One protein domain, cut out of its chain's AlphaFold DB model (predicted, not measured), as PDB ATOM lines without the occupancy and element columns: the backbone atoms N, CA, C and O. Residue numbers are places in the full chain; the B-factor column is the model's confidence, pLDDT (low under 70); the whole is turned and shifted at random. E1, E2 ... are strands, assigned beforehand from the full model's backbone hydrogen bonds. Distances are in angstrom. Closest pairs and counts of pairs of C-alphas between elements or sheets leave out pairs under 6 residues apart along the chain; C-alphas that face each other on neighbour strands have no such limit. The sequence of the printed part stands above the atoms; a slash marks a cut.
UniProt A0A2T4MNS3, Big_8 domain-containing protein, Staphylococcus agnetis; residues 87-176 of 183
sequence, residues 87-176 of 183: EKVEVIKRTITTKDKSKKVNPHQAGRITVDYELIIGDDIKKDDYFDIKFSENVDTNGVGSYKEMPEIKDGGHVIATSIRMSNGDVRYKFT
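AT A GLANCE: This is residues 87 to 176 of the 183 residues of the protein "Big_8 domain-containing protein" of Staphylococcus agnetis (UniProt A0A2T4MNS3). A long, bent two-stranded hairpin, E1 and E2, runs beside a small curled sheet of four strands, with little contact between them. The hairpin and the loops at its two ends make the long axis, and the long loop of residues 134 to 152 joins two strands of the curled sheet. The printed part has 90 residues and no named helix; six strands, E1 to E6 along the chain, hold 39 residues, under half, and the class is all strand. The larger sheet is antiparallel, order E3, E6, E5, E4. The whole is only just loose, close to compact, with a radius of gyration of the C-alphas of 14.7 A and spans of 44 by 27 by 25 A.

IN THESE COORDINATES: Find C-alpha 89 at (268.649, 372.044, 301.470); from there E1 runs 25.5 A to residue 98 and bends by 64 degrees at residue 92. E2, residues 113 to 121, returns over 24.9 A. Next come E3, residues 130 to 133, and E4, residues 153 to 155. E5, residues 158 to 165, spans 21.2 A, and E6, residues 171 to 175, ends at C-alpha 175, (280.041, 369.818, 300.292).

HOW THE PARTS SIT: In hairpin E1 and E2, look for N 95 and O 116, 2.9 A apart. E3 to E6 form a Greek key, a meander E4 E5 E6 of successive antiparallel neighbours with E3 beside E6. See N 133 and O 171 at 2.8 A for E3 and E6, N 164 and O 172 at 2.7 A for E5 and E6, and N 160 and O 153 at 2.9 A for E4 and E5. The sheet is strongly twisted. E2 and E5 are apart; the closest C-alphas of E1 and E3, Val 89 and Phe 131, are 7.5 A apart.

THE WHOLE: The farthest C-alphas, His 108 and Asp 124, are 45.2 A apart. The links E1 to E2 and E3 to E4 are long. The printed part has no cut, and no printed residue is under 70 in pLDDT.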
ATOM      1  N   GLU A  87     269.004 376.873 298.833       96.25
ATOM      2  CA  GLU A  87     267.704 376.589 298.212       96.25
ATOM      3  C   GLU A  87     267.457 375.102 297.920       96.25
ATOM      4  O   GLU A  87     266.317 374.703 297.694       96.25
ATOM      5  N   LYS A  88     268.514 374.283 297.928       95.06
ATOM      6  CA  LYS A  88     268.466 372.831 297.715       95.06
ATOM      7  C   LYS A  88     268.525 372.029 299.012       95.06
ATOM      8  O   LYS A  88     268.531 370.803 298.960       95.06
ATOM      9  N   VAL A  89     268.613 372.696 300.160       95.19
ATOM     10  CA  VAL A  89     268.649 372.044 301.470       95.19
ATOM     11  C   VAL A  89     267.325 372.295 302.174       95.19
ATOM     12  O   VAL A  89     267.018 373.411 302.589       95.19
ATOM     13  N   GLU A  90     266.536 371.240 302.334       96.44
ATOM     14  CA  GLU A  90     265.266 371.293 303.045       96.44
ATOM     15  C   GLU A  90     265.445 370.837 304.495       96.44
ATOM     16  O   GLU A  90     266.056 369.807 304.775       96.44
ATOM     17  N   VAL A  91     264.874 371.593 305.434       96.69
ATOM     18  CA  VAL A  91     264.825 371.214 306.850       96.69
ATOM     19  C   VAL A  91     263.501 370.513 307.126       96.69
ATOM     20  O   VAL A  91     262.484 371.173 307.341       96.69
ATOM     21  N   ILE A  92     263.515 369.183 307.186       97.56
ATOM     22  CA  ILE A  92     262.301 368.400 307.471       97.56
ATOM     23  C   ILE A  92     262.002 368.305 308.967       97.56
ATOM     24  O   ILE A  92     260.847 368.180 309.377       97.56
ATOM     25  N   LYS A  93     263.031 368.434 309.813       97.00
ATOM     26  CA  LYS A  93     262.860 368.512 311.263       97.00
ATOM     27  C   LYS A  93     263.902 369.416 311.892       97.00
ATOM     28  O   LYS A  93     265.086 369.371 311.568       97.00
ATOM     29  N   ARG A  94     263.448 370.200 312.867       95.94
ATOM     30  CA  ARG A  94     264.296 371.015 313.734       95.94
ATOM     31  C   ARG A  94     263.793 370.920 315.162       95.94
ATOM     32  O   ARG A  94     262.640 371.250 315.432       95.94
ATOM     33  N   THR A  95     264.671 370.538 316.080       95.75
ATOM     34  CA  THR A  95     264.365 370.531 317.514       95.75
ATOM     35  C   THR A  95     265.413 371.326 318.271       95.75
ATOM     36  O   THR A  95     266.602 371.199 318.007       95.75
ATOM     37  N   ILE A  96     264.969 372.147 319.222       94.81
ATOM     38  CA  ILE A  96     265.848 372.782 320.204       94.81
ATOM     39  C   ILE A  96     265.500 372.192 321.560       94.81
ATOM     40  O   ILE A  96     264.356 372.292 322.012       94.81
ATOM     41  N   THR A  97     266.481 371.569 322.196       95.12
ATOM     42  CA  THR A  97     266.310 370.917 323.491       95.12
ATOM     43  C   THR A  97     267.248 371.509 324.530       95.12
ATOM     44  O   THR A  97     268.303 372.064 324.226       95.12
ATOM     45  N   THR A  98     266.841 371.401 325.787       95.31
ATOM     46  CA  THR A  98     267.684 371.637 326.958       95.31
ATOM     47  C   THR A  98     267.962 370.295 327.625       95.31
ATOM     48  O   THR A  98     267.207 369.338 327.446       95.31
ATOM     49  N   LYS A  99     269.046 370.203 328.405       88.31
ATOM     50  CA  LYS A  99     269.367 368.971 329.149       88.31
ATOM     51  C   LYS A  99     268.220 368.553 330.076       88.31
ATOM     52  O   LYS A  99     267.957 367.365 330.242       88.31
ATOM     53  N   ASP A 100     267.553 369.530 330.682       85.94
ATOM     54  CA  ASP A 100     266.332 369.315 331.444       85.94
ATOM     55  C   ASP A 100     265.083 369.587 330.589       85.94
ATOM     56  O   ASP A 100     265.132 370.275 329.572       85.94
ATOM     57  N   LYS A 101     263.926 369.063 331.001       85.75
ATOM     58  CA  LYS A 101     262.645 369.311 330.313       85.75
ATOM     59  C   LYS A 101     262.042 370.684 330.644       85.75
ATOM     60  O   LYS A 101     260.935 370.978 330.200       85.75
ATOM     61  N   SER A 102     262.732 371.512 331.434       87.81
ATOM     62  CA  SER A 102     262.192 372.780 331.935       87.81
ATOM     63  C   SER A 102     262.194 373.890 330.882       87.81
ATOM     64  O   SER A 102     261.569 374.928 331.098       87.81
ATOM     65  N   LYS A 103     262.878 373.670 329.746       90.62
ATOM     66  CA  LYS A 103     263.112 374.661 328.681       90.62
ATOM     67  C   LYS A 103     263.828 375.921 329.183       90.62
ATOM     68  O   LYS A 103     263.753 376.969 328.545       90.62
ATOM     69  N   LYS A 104     264.515 375.830 330.323       93.81
ATOM     70  CA  LYS A 104     265.357 376.893 330.870       93.81
ATOM     71  C   LYS A 104     266.818 376.522 330.677       93.81
ATOM     72  O   LYS A 104     267.196 375.355 330.700       93.81
ATOM     73  N   VAL A 105     267.647 377.542 330.505       95.25
ATOM     74  CA  VAL A 105     269.100 377.400 330.424       95.25
ATOM     75  C   VAL A 105     269.697 378.244 331.535       95.25
ATOM     76  O   VAL A 105     269.360 379.418 331.655       95.25
ATOM     77  N   ASN A 106     270.579 377.652 332.339       94.94
ATOM     78  CA  ASN A 106     271.420 378.391 333.276       94.94
ATOM     79  C   ASN A 106     272.883 378.329 332.808       94.94
ATOM     80  O   ASN A 106     273.578 377.356 333.123       94.94
ATOM     81  N   PRO A 107     273.370 379.342 332.069       95.06
ATOM     82  CA  PRO A 107     274.742 379.357 331.566       95.06
ATOM     83  C   PRO A 107     275.800 379.295 332.678       95.06
ATOM     84  O   PRO A 107     276.831 378.651 332.501       95.06
ATOM     85  N   HIS A 108     275.529 379.868 333.861       95.44
ATOM     86  CA  HIS A 108     276.444 379.825 335.015       95.44
ATOM     87  C   HIS A 108     276.598 378.425 335.624       95.44
ATOM     88  O   HIS A 108     277.524 378.182 336.391       95.44
ATOM     89  N   GLN A 109     275.709 377.493 335.275       93.88
ATOM     90  CA  GLN A 109     275.771 376.084 335.671       93.88
ATOM     91  C   GLN A 109     276.113 375.174 334.480       93.88
ATOM     92  O   GLN A 109     275.711 374.012 334.448       93.88
ATOM     93  N   ALA A 110     276.820 375.711 333.476       92.88
ATOM     94  CA  ALA A 110     277.148 375.019 332.226       92.88
ATOM     95  C   ALA A 110     275.912 374.491 331.467       92.88
ATOM     96  O   ALA A 110     275.995 373.534 330.691       92.88
ATOM     97  N   GLY A 111     274.750 375.110 331.693       94.81
ATOM     98  CA  GLY A 111     273.549 374.859 330.913       94.81
ATOM     99  C   GLY A 111     273.759 375.285 329.463       94.81
ATOM    100  O   GLY A 111     274.337 376.336 329.192       94.81
ATOM    101  N   ARG A 112     273.260 374.473 328.531       95.19
ATOM    102  CA  ARG A 112     273.310 374.723 327.087       95.19
ATOM    103  C   ARG A 112     272.030 374.248 326.418       95.19
ATOM    104  O   ARG A 112     271.291 373.440 326.990       95.19
ATOM    105  N   ILE A 113     271.822 374.718 325.197       95.44
ATOM    106  CA  ILE A 113     270.852 374.134 324.277       95.44
ATOM    107  C   ILE A 113     271.548 373.129 323.356       95.44
ATOM    108  O   ILE A 113     272.749 373.234 323.107       95.44
ATOM    109  N   THR A 114     270.777 372.184 322.842       95.12
ATOM    110  CA  THR A 114     271.155 371.323 321.723       95.12
ATOM    111  C   THR A 114     270.207 371.616 320.572       95.12
ATOM    112  O   THR A 114     269.004 371.779 320.794       95.12
ATOM    113  N   VAL A 115     270.747 371.700 319.359       94.50
ATOM    114  CA  VAL A 115     269.956 371.840 318.138       94.50
ATOM    115  C   VAL A 115     270.126 370.574 317.312       94.50
ATOM    116  O   VAL A 115     271.247 370.225 316.955       94.50
ATOM    117  N   ASP A 116     269.006 369.926 317.015       95.12
ATOM    118  CA  ASP A 116     268.939 368.736 316.176       95.12
ATOM    119  C   ASP A 116     268.264 369.104 314.852       95.12
ATOM    120  O   ASP A 116     267.152 369.649 314.852       95.12
ATOM    121  N   TYR A 117     268.934 368.797 313.743       95.44
ATOM    122  CA  TYR A 117     268.433 368.988 312.385       95.44
ATOM    123  C   TYR A 117     268.291 367.646 311.675       95.44
ATOM    124  O   TYR A 117     269.150 366.776 311.792       95.44
ATOM    125  N   GLU A 118     267.224 367.520 310.899       95.19
ATOM    126  CA  GLU A 118     267.051 366.488 309.884       95.19
ATOM    127  C   GLU A 118     266.882 367.216 308.551       95.19
ATOM    128  O   GLU A 118     266.021 368.096 308.428       95.19
ATOM    129  N   LEU A 119     267.771 366.916 307.605       93.88
ATOM    130  CA  LEU A 119     267.925 367.649 306.353       93.88
ATOM    131  C   LEU A 119     267.701 366.708 305.169       93.88
ATOM    132  O   LEU A 119     268.180 365.576 305.192       93.88
ATOM    133  N   ILE A 120     267.046 367.205 304.125       93.38
ATOM    134  CA  ILE A 120     267.080 366.614 302.787       93.38
ATOM    135  C   ILE A 120     267.965 367.505 301.923       93.38
ATOM    136  O   ILE A 120     267.807 368.725 301.909       93.38
ATOM    137  N   ILE A 121     268.909 366.891 301.218       92.25
ATOM    138  CA  ILE A 121     269.790 367.573 300.272       92.25
ATOM    139  C   ILE A 121     269.325 367.169 298.874       92.25
ATOM    140  O   ILE A 121     269.273 365.981 298.569       92.25
ATOM    141  N   GLY A 122     268.942 368.152 298.063       90.69
ATOM    142  CA  GLY A 122     268.521 367.936 296.682       90.69
ATOM    143  C   GLY A 122     269.681 367.604 295.739       90.69
ATOM    144  O   GLY A 122     270.845 367.565 296.131       90.69
ATOM    145  N   ASP A 123     269.348 367.410 294.467       89.19
ATOM    146  CA  ASP A 123     270.298 366.998 293.432       89.19
ATOM    147  C   ASP A 123     271.188 368.149 292.915       89.19
ATOM    148  O   ASP A 123     271.024 369.332 293.248       89.19
ATOM    149  N   ASP A 124     272.136 367.813 292.031       89.00
ATOM    150  CA  ASP A 124     273.032 368.755 291.343       89.00
ATOM    151  C   ASP A 124     273.877 369.622 292.301       89.00
ATOM    152  O   ASP A 124     274.084 370.831 292.080       89.00
ATOM    153  N   ILE A 125     274.332 369.003 293.391       90.62
ATOM    154  CA  ILE A 125     275.301 369.548 294.343       90.62
ATOM    155  C   ILE A 125     276.695 369.143 293.887       90.62
ATOM    156  O   ILE A 125     276.949 367.978 293.581       90.62
ATOM    157  N   LYS A 126     277.602 370.113 293.805       91.50
ATOM    158  CA  LYS A 126     278.987 369.877 293.404       91.50
ATOM    159  C   LYS A 126     279.914 370.057 294.592       91.50
ATOM    160  O   LYS A 126     279.582 370.721 295.572       91.50
ATOM    161  N   LYS A 127     281.118 369.505 294.462       92.50
ATOM    162  CA  LYS A 127     282.212 369.795 295.383       92.50
ATOM    163  C   LYS A 127     282.347 371.305 295.578       92.50
ATOM    164  O   LYS A 127     282.271 372.063 294.614       92.50
ATOM    165  N   ASP A 128     282.571 371.699 296.825       92.81
ATOM    166  CA  ASP A 128     282.754 373.078 297.266       92.81
ATOM    167  C   ASP A 128     281.489 373.957 297.237       92.81
ATOM    168  O   ASP A 128     281.540 375.062 297.790       92.81
ATOM    169  N   ASP A 129     280.352 373.485 296.691       94.69
ATOM    170  CA  ASP A 129     279.046 374.113 296.941       94.69
ATOM    171  C   ASP A 129     278.779 374.125 298.456       94.69
ATOM    172  O   ASP A 129     279.333 373.321 299.217       94.69
ATOM    173  N   TYR A 130     277.957 375.057 298.931       95.56
ATOM    174  CA  TYR A 130     277.758 375.230 300.366       95.56
ATOM    175  C   TYR A 130     276.358 375.697 300.738       95.56
ATOM    176  O   TYR A 130     275.647 376.293 299.939       95.56
ATOM    177  N   PHE A 131     275.998 375.488 301.998       96.31
ATOM    178  CA  PHE A 131     274.863 376.146 302.635       96.31
ATOM    179  C   PHE A 131     275.270 376.654 304.021       96.31
ATOM    180  O   PHE A 131     276.195 376.121 304.639       96.31
ATOM    181  N   ASP A 132     274.576 377.673 304.521       95.62
ATOM    182  CA  ASP A 132     274.890 378.296 305.809       95.62
ATOM    183  C   ASP A 132     273.790 378.011 306.848       95.62
ATOM    184  O   ASP A 132     272.606 378.260 306.620       95.62
ATOM    185  N   ILE A 133     274.185 377.541 308.033       94.12
ATOM    186  CA  ILE A 133     273.333 377.503 309.225       94.12
ATOM    187  C   ILE A 133     273.586 378.769 310.036       94.12
ATOM    188  O   ILE A 133     274.691 379.008 310.534       94.12
ATOM    189  N   LYS A 134     272.522 379.558 310.194       93.56
ATOM    190  CA  LYS A 134     272.536 380.815 310.941       93.56
ATOM    191  C   LYS A 134     271.967 380.623 312.335       93.56
ATOM    192  O   LYS A 134     270.924 379.987 312.513       93.56
ATOM    193  N   PHE A 135     272.625 381.231 313.311       90.38
ATOM    194  CA  PHE A 135     272.159 381.281 314.691       90.38
ATOM    195  C   PHE A 135     271.765 382.710 315.059       90.38
ATOM    196  O   PHE A 135     272.266 383.676 314.491       90.38
ATOM    197  N   SER A 136     270.832 382.856 315.998       92.75
ATOM    198  CA  SER A 136     270.513 384.165 316.563       92.75
ATOM    199  C   SER A 136     271.675 384.684 317.410       92.75
ATOM    200  O   SER A 136     272.406 383.907 318.016       92.75
ATOM    201  N   GLU A 137     271.802 386.005 317.518       93.06
ATOM    202  CA  GLU A 137     272.928 386.676 318.192       93.06
ATOM    203  C   GLU A 137     273.075 386.341 319.690       93.06
ATOM    204  O   GLU A 137     274.109 386.603 320.295       93.06
ATOM    205  N   ASN A 138     272.042 385.767 320.310       93.44
ATOM    206  CA  ASN A 138     272.025 385.415 321.730       93.44
ATOM    207  C   ASN A 138     272.648 384.046 322.050       93.44
ATOM    208  O   ASN A 138     272.629 383.639 323.215       93.44
ATOM    209  N   VAL A 139     273.139 383.314 321.050       93.06
ATOM    210  CA  VAL A 139     273.757 381.997 321.227       93.06
ATOM    211  C   VAL A 139     275.003 381.852 320.361       93.06
ATOM    212  O   VAL A 139     275.155 382.501 319.331       93.06
ATOM    213  N   ASP A 140     275.881 380.942 320.767       92.12
ATOM    214  CA  ASP A 140     277.033 380.517 319.987       92.12
ATOM    215  C   ASP A 140     277.281 379.010 320.175       92.12
ATOM    216  O   ASP A 140     276.581 378.325 320.928       92.12
ATOM    217  N   THR A 141     278.285 378.486 319.473       91.31
ATOM    218  CA  THR A 141     278.668 377.068 319.501       91.31
ATOM    219  C   THR A 141     279.919 376.763 320.341       91.31
ATOM    220  O   THR A 141     280.371 375.619 320.366       91.31
ATOM    221  N   ASN A 142     280.484 377.755 321.044       89.75
ATOM    222  CA  ASN A 142     281.753 377.646 321.781       89.75
ATOM    223  C   ASN A 142     281.601 377.742 323.309       89.75
ATOM    224  O   ASN A 142     282.425 377.189 324.043       89.75
ATOM    225  N   GLY A 143     280.593 378.460 323.811       90.94
ATOM    226  CA  GLY A 143     280.511 378.870 325.209       90.94
ATOM    227  C   GLY A 143     281.765 379.636 325.645       90.94
ATOM    228  O   GLY A 143     282.237 380.534 324.958       90.94
ATOM    229  N   VAL A 144     282.349 379.248 326.783       90.94
ATOM    230  CA  VAL A 144     283.619 379.822 327.280       90.94
ATOM    231  C   VAL A 144     284.866 379.239 326.598       90.94
ATOM    232  O   VAL A 144     285.984 379.645 326.907       90.94
ATOM    233  N   GLY A 145     284.694 378.237 325.733       88.06
ATOM    234  CA  GLY A 145     285.790 377.545 325.067       88.06
ATOM    235  C   GLY A 145     286.377 378.330 323.896       88.06
ATOM    236  O   GLY A 145     285.772 379.253 323.350       88.06
ATOM    237  N   SER A 146     287.570 377.912 323.472       83.75
ATOM    238  CA  SER A 146     288.122 378.313 322.181       83.75
ATOM    239  C   SER A 146     287.348 377.664 321.029       83.75
ATOM    240  O   SER A 146     286.515 376.781 321.232       83.75
ATOM    241  N   TYR A 147     287.664 378.086 319.807       80.19
ATOM    242  CA  TYR A 147     287.117 377.538 318.570       80.19
ATOM    243  C   TYR A 147     287.022 376.002 318.568       80.19
ATOM    244  O   TYR A 147     287.998 375.315 318.879       80.19
ATOM    245  N   LYS A 148     285.859 375.484 318.157       82.06
ATOM    246  CA  LYS A 148     285.637 374.067 317.873       82.06
ATOM    247  C   LYS A 148     284.979 373.909 316.504       82.06
ATOM    248  O   LYS A 148     284.063 374.659 316.169       82.06
ATOM    249  N   GLU A 149     285.437 372.925 315.737       84.50
ATOM    250  CA  GLU A 149     284.791 372.525 314.486       84.50
ATOM    251  C   GLU A 149     283.406 371.930 314.770       84.50
ATOM    252  O   GLU A 149     283.210 371.218 315.765       84.50
ATOM    253  N   MET A 150     282.427 372.251 313.921       92.19
ATOM    254  CA  MET A 150     281.093 371.660 314.027       92.19
ATOM    255  C   MET A 150     281.103 370.242 313.445       92.19
ATOM    256  O   MET A 150     281.920 369.960 312.564       92.19
ATOM    257  N   PRO A 151     280.209 369.353 313.916       94.00
ATOM    258  CA  PRO A 151     280.142 367.980 313.430       94.00
ATOM    259  C   PRO A 151     280.036 367.916 311.905       94.00
ATOM    260  O   PRO A 151     279.296 368.697 311.306       94.00
ATOM    261  N   GLU A 152     280.762 366.975 311.304       95.25
ATOM    262  CA  GLU A 152     280.619 366.607 309.892       95.25
ATOM    263  C   GLU A 152     279.200 366.104 309.611       95.25
ATOM    264  O   GLU A 152     278.599 365.429 310.452       95.25
ATOM    265  N   ILE A 153     278.695 366.366 308.406       94.38
ATOM    266  CA  ILE A 153     277.475 365.719 307.918       94.38
ATOM    267  C   ILE A 153     277.896 364.459 307.177       94.38
ATOM    268  O   ILE A 153     278.789 364.502 306.324       94.38
ATOM    269  N   LYS A 154     277.265 363.337 307.524       92.69
ATOM    270  CA  LYS A 154     277.564 362.024 306.960       92.69
ATOM    271  C   LYS A 154     276.321 361.383 306.377       92.69
ATOM    272  O   LYS A 154     275.250 361.489 306.969       92.69
ATOM    273  N   ASP A 155     276.515 360.675 305.276       88.19
ATOM    274  CA  ASP A 155     275.568 359.695 304.762       88.19
ATOM    275  C   ASP A 155     276.187 358.301 304.936       88.19
ATOM    276  O   ASP A 155     277.230 357.968 304.357       88.19
ATOM    277  N   GLY A 156     275.632 357.529 305.872       86.94
ATOM    278  CA  GLY A 156     276.277 356.331 306.402       86.94
ATOM    279  C   GLY A 156     277.678 356.631 306.960       86.94
ATOM    280  O   GLY A 156     277.835 357.371 307.932       86.94
ATOM    281  N   GLY A 157     278.708 356.028 306.362       88.44
ATOM    282  CA  GLY A 157     280.112 356.231 306.739       88.44
ATOM    283  C   GLY A 157     280.830 357.369 306.004       88.44
ATOM    284  O   GLY A 157     281.961 357.692 306.368       88.44
ATOM    285  N   HIS A 158     280.213 357.973 304.986       90.38
ATOM    286  CA  HIS A 158     280.868 358.940 304.104       90.38
ATOM    287  C   HIS A 158     280.602 360.374 304.557       90.38
ATOM    288  O   HIS A 158     279.464 360.740 304.829       90.38
ATOM    289  N   VAL A 159     281.650 361.201 304.626       93.38
ATOM    290  CA  VAL A 159     281.525 362.637 304.914       93.38
ATOM    291  C   VAL A 159     281.050 363.356 303.659       93.38
ATOM    292  O   VAL A 159     281.801 363.449 302.689       93.38
ATOM    293  N   ILE A 160     279.831 363.893 303.698       94.44
ATOM    294  CA  ILE A 160     279.219 364.611 302.572       94.44
ATOM    295  C   ILE A 160     279.392 366.129 302.684       94.44
ATOM    296  O   ILE A 160     279.418 366.820 301.670       94.44
ATOM    297  N   ALA A 161     279.560 366.663 303.899       94.88
ATOM    298  CA  ALA A 161     279.880 368.072 304.105       94.88
ATOM    299  C   ALA A 161     280.734 368.297 305.358       94.88
ATOM    300  O   ALA A 161     280.551 367.655 306.396       94.88
ATOM    301  N   THR A 162     281.642 369.266 305.257       95.19
ATOM    302  CA  THR A 162     282.513 369.720 306.351       95.19
ATOM    303  C   THR A 162     282.136 371.130 306.774       95.19
ATOM    304  O   THR A 162     281.643 371.916 305.962       95.19
ATOM    305  N   SER A 163     282.336 371.452 308.050       93.69
ATOM    306  CA  SER A 163     281.961 372.755 308.587       93.69
ATOM    307  C   SER A 163     283.104 373.766 308.510       93.69
ATOM    308  O   SER A 163     284.273 373.449 308.722       93.69
ATOM    309  N   ILE A 164     282.751 375.014 308.232       91.38
ATOM    310  CA  ILE A 164     283.628 376.177 308.255       91.38
ATOM    311  C   ILE A 164     282.897 377.244 309.053       91.38
ATOM    312  O   ILE A 164     281.762 377.606 308.747       91.38
ATOM    313  N   ARG A 165     283.541 377.780 310.087       87.12
ATOM    314  CA  ARG A 165     282.965 378.912 310.808       87.12
ATOM    315  C   ARG A 165     283.231 380.203 310.056       87.12
ATOM    316  O   ARG A 165     284.373 380.524 309.729       87.12
ATOM    317  N   MET A 166     282.173 380.967 309.868       89.12
ATOM    318  CA  MET A 166     282.228 382.277 309.252       89.12
ATOM    319  C   MET A 166     282.564 383.345 310.300       89.12
ATOM    320  O   MET A 166     282.341 383.175 311.502       89.12
ATOM    321  N   SER A 167     283.111 384.480 309.860       85.62
ATOM    322  CA  SER A 167     283.523 385.568 310.760       85.62
ATOM    323  C   SER A 167     282.361 386.196 311.533       85.62
ATOM    324  O   SER A 167     282.575 386.765 312.598       85.62
ATOM    325  N   ASN A 168     281.141 386.095 311.003       83.19
ATOM    326  CA  ASN A 168     279.908 386.577 311.628       83.19
ATOM    327  C   ASN A 168     279.301 385.579 312.634       83.19
ATOM    328  O   ASN A 168     278.260 385.871 313.208       83.19
ATOM    329  N   GLY A 169     279.935 384.424 312.859       84.56
ATOM    330  CA  GLY A 169     279.437 383.389 313.766       84.56
ATOM    331  C   GLY A 169     278.559 382.325 313.104       84.56
ATOM    332  O   GLY A 169     278.319 381.300 313.742       84.56
ATOM    333  N   ASP A 170     278.159 382.513 311.843       90.06
ATOM    334  CA  ASP A 170     277.441 381.495 311.076       90.06
ATOM    335  C   ASP A 170     278.327 380.266 310.827       90.06
ATOM    336  O   ASP A 170     279.565 380.329 310.834       90.06
ATOM    337  N   VAL A 171     277.679 379.130 310.584       93.12
ATOM    338  CA  VAL A 171     278.354 377.878 310.242       93.12
ATOM    339  C   VAL A 171     278.049 377.544 308.795       93.12
ATOM    340  O   VAL A 171     276.915 377.224 308.454       93.12
ATOM    341  N   ARG A 172     279.076 377.572 307.954       95.31
ATOM    342  CA  ARG A 172     279.010 377.121 306.571       95.31
ATOM    343  C   ARG A 172     279.287 375.635 306.497       95.31
ATOM    344  O   ARG A 172     280.340 375.189 306.942       95.31
ATOM    345  N   TYR A 173     278.390 374.879 305.891       95.94
ATOM    346  CA  TYR A 173     278.644 373.503 305.500       95.94
ATOM    347  C   TYR A 173     279.015 373.469 304.028       95.94
ATOM    348  O   TYR A 173     278.221 373.849 303.174       95.94
ATOM    349  N   LYS A 174     280.242 373.036 303.746       94.88
ATOM    350  CA  LYS A 174     280.777 372.914 302.394       94.88
ATOM    351  C   LYS A 174     280.773 371.451 301.972       94.88
ATOM    352  O   LYS A 174     281.356 370.613 302.670       94.88
ATOM    353  N   PHE A 175     280.135 371.160 300.845       94.69
ATOM    354  CA  PHE A 175     280.041 369.818 300.292       94.69
ATOM    355  C   PHE A 175     281.414 369.303 299.848       94.69
ATOM    356  O   PHE A 175     282.234 370.033 299.281       94.69
ATOM    357  N   THR A 176     281.679 368.035 300.159       92.81
ATOM    358  CA  THR A 176     282.881 367.311 299.724       92.81
ATOM    359  C   THR A 176     282.707 366.825 298.281       92.81
ATOM    360  O   THR A 176     281.762 367.215 297.598       92.81
TER     361      THR A 176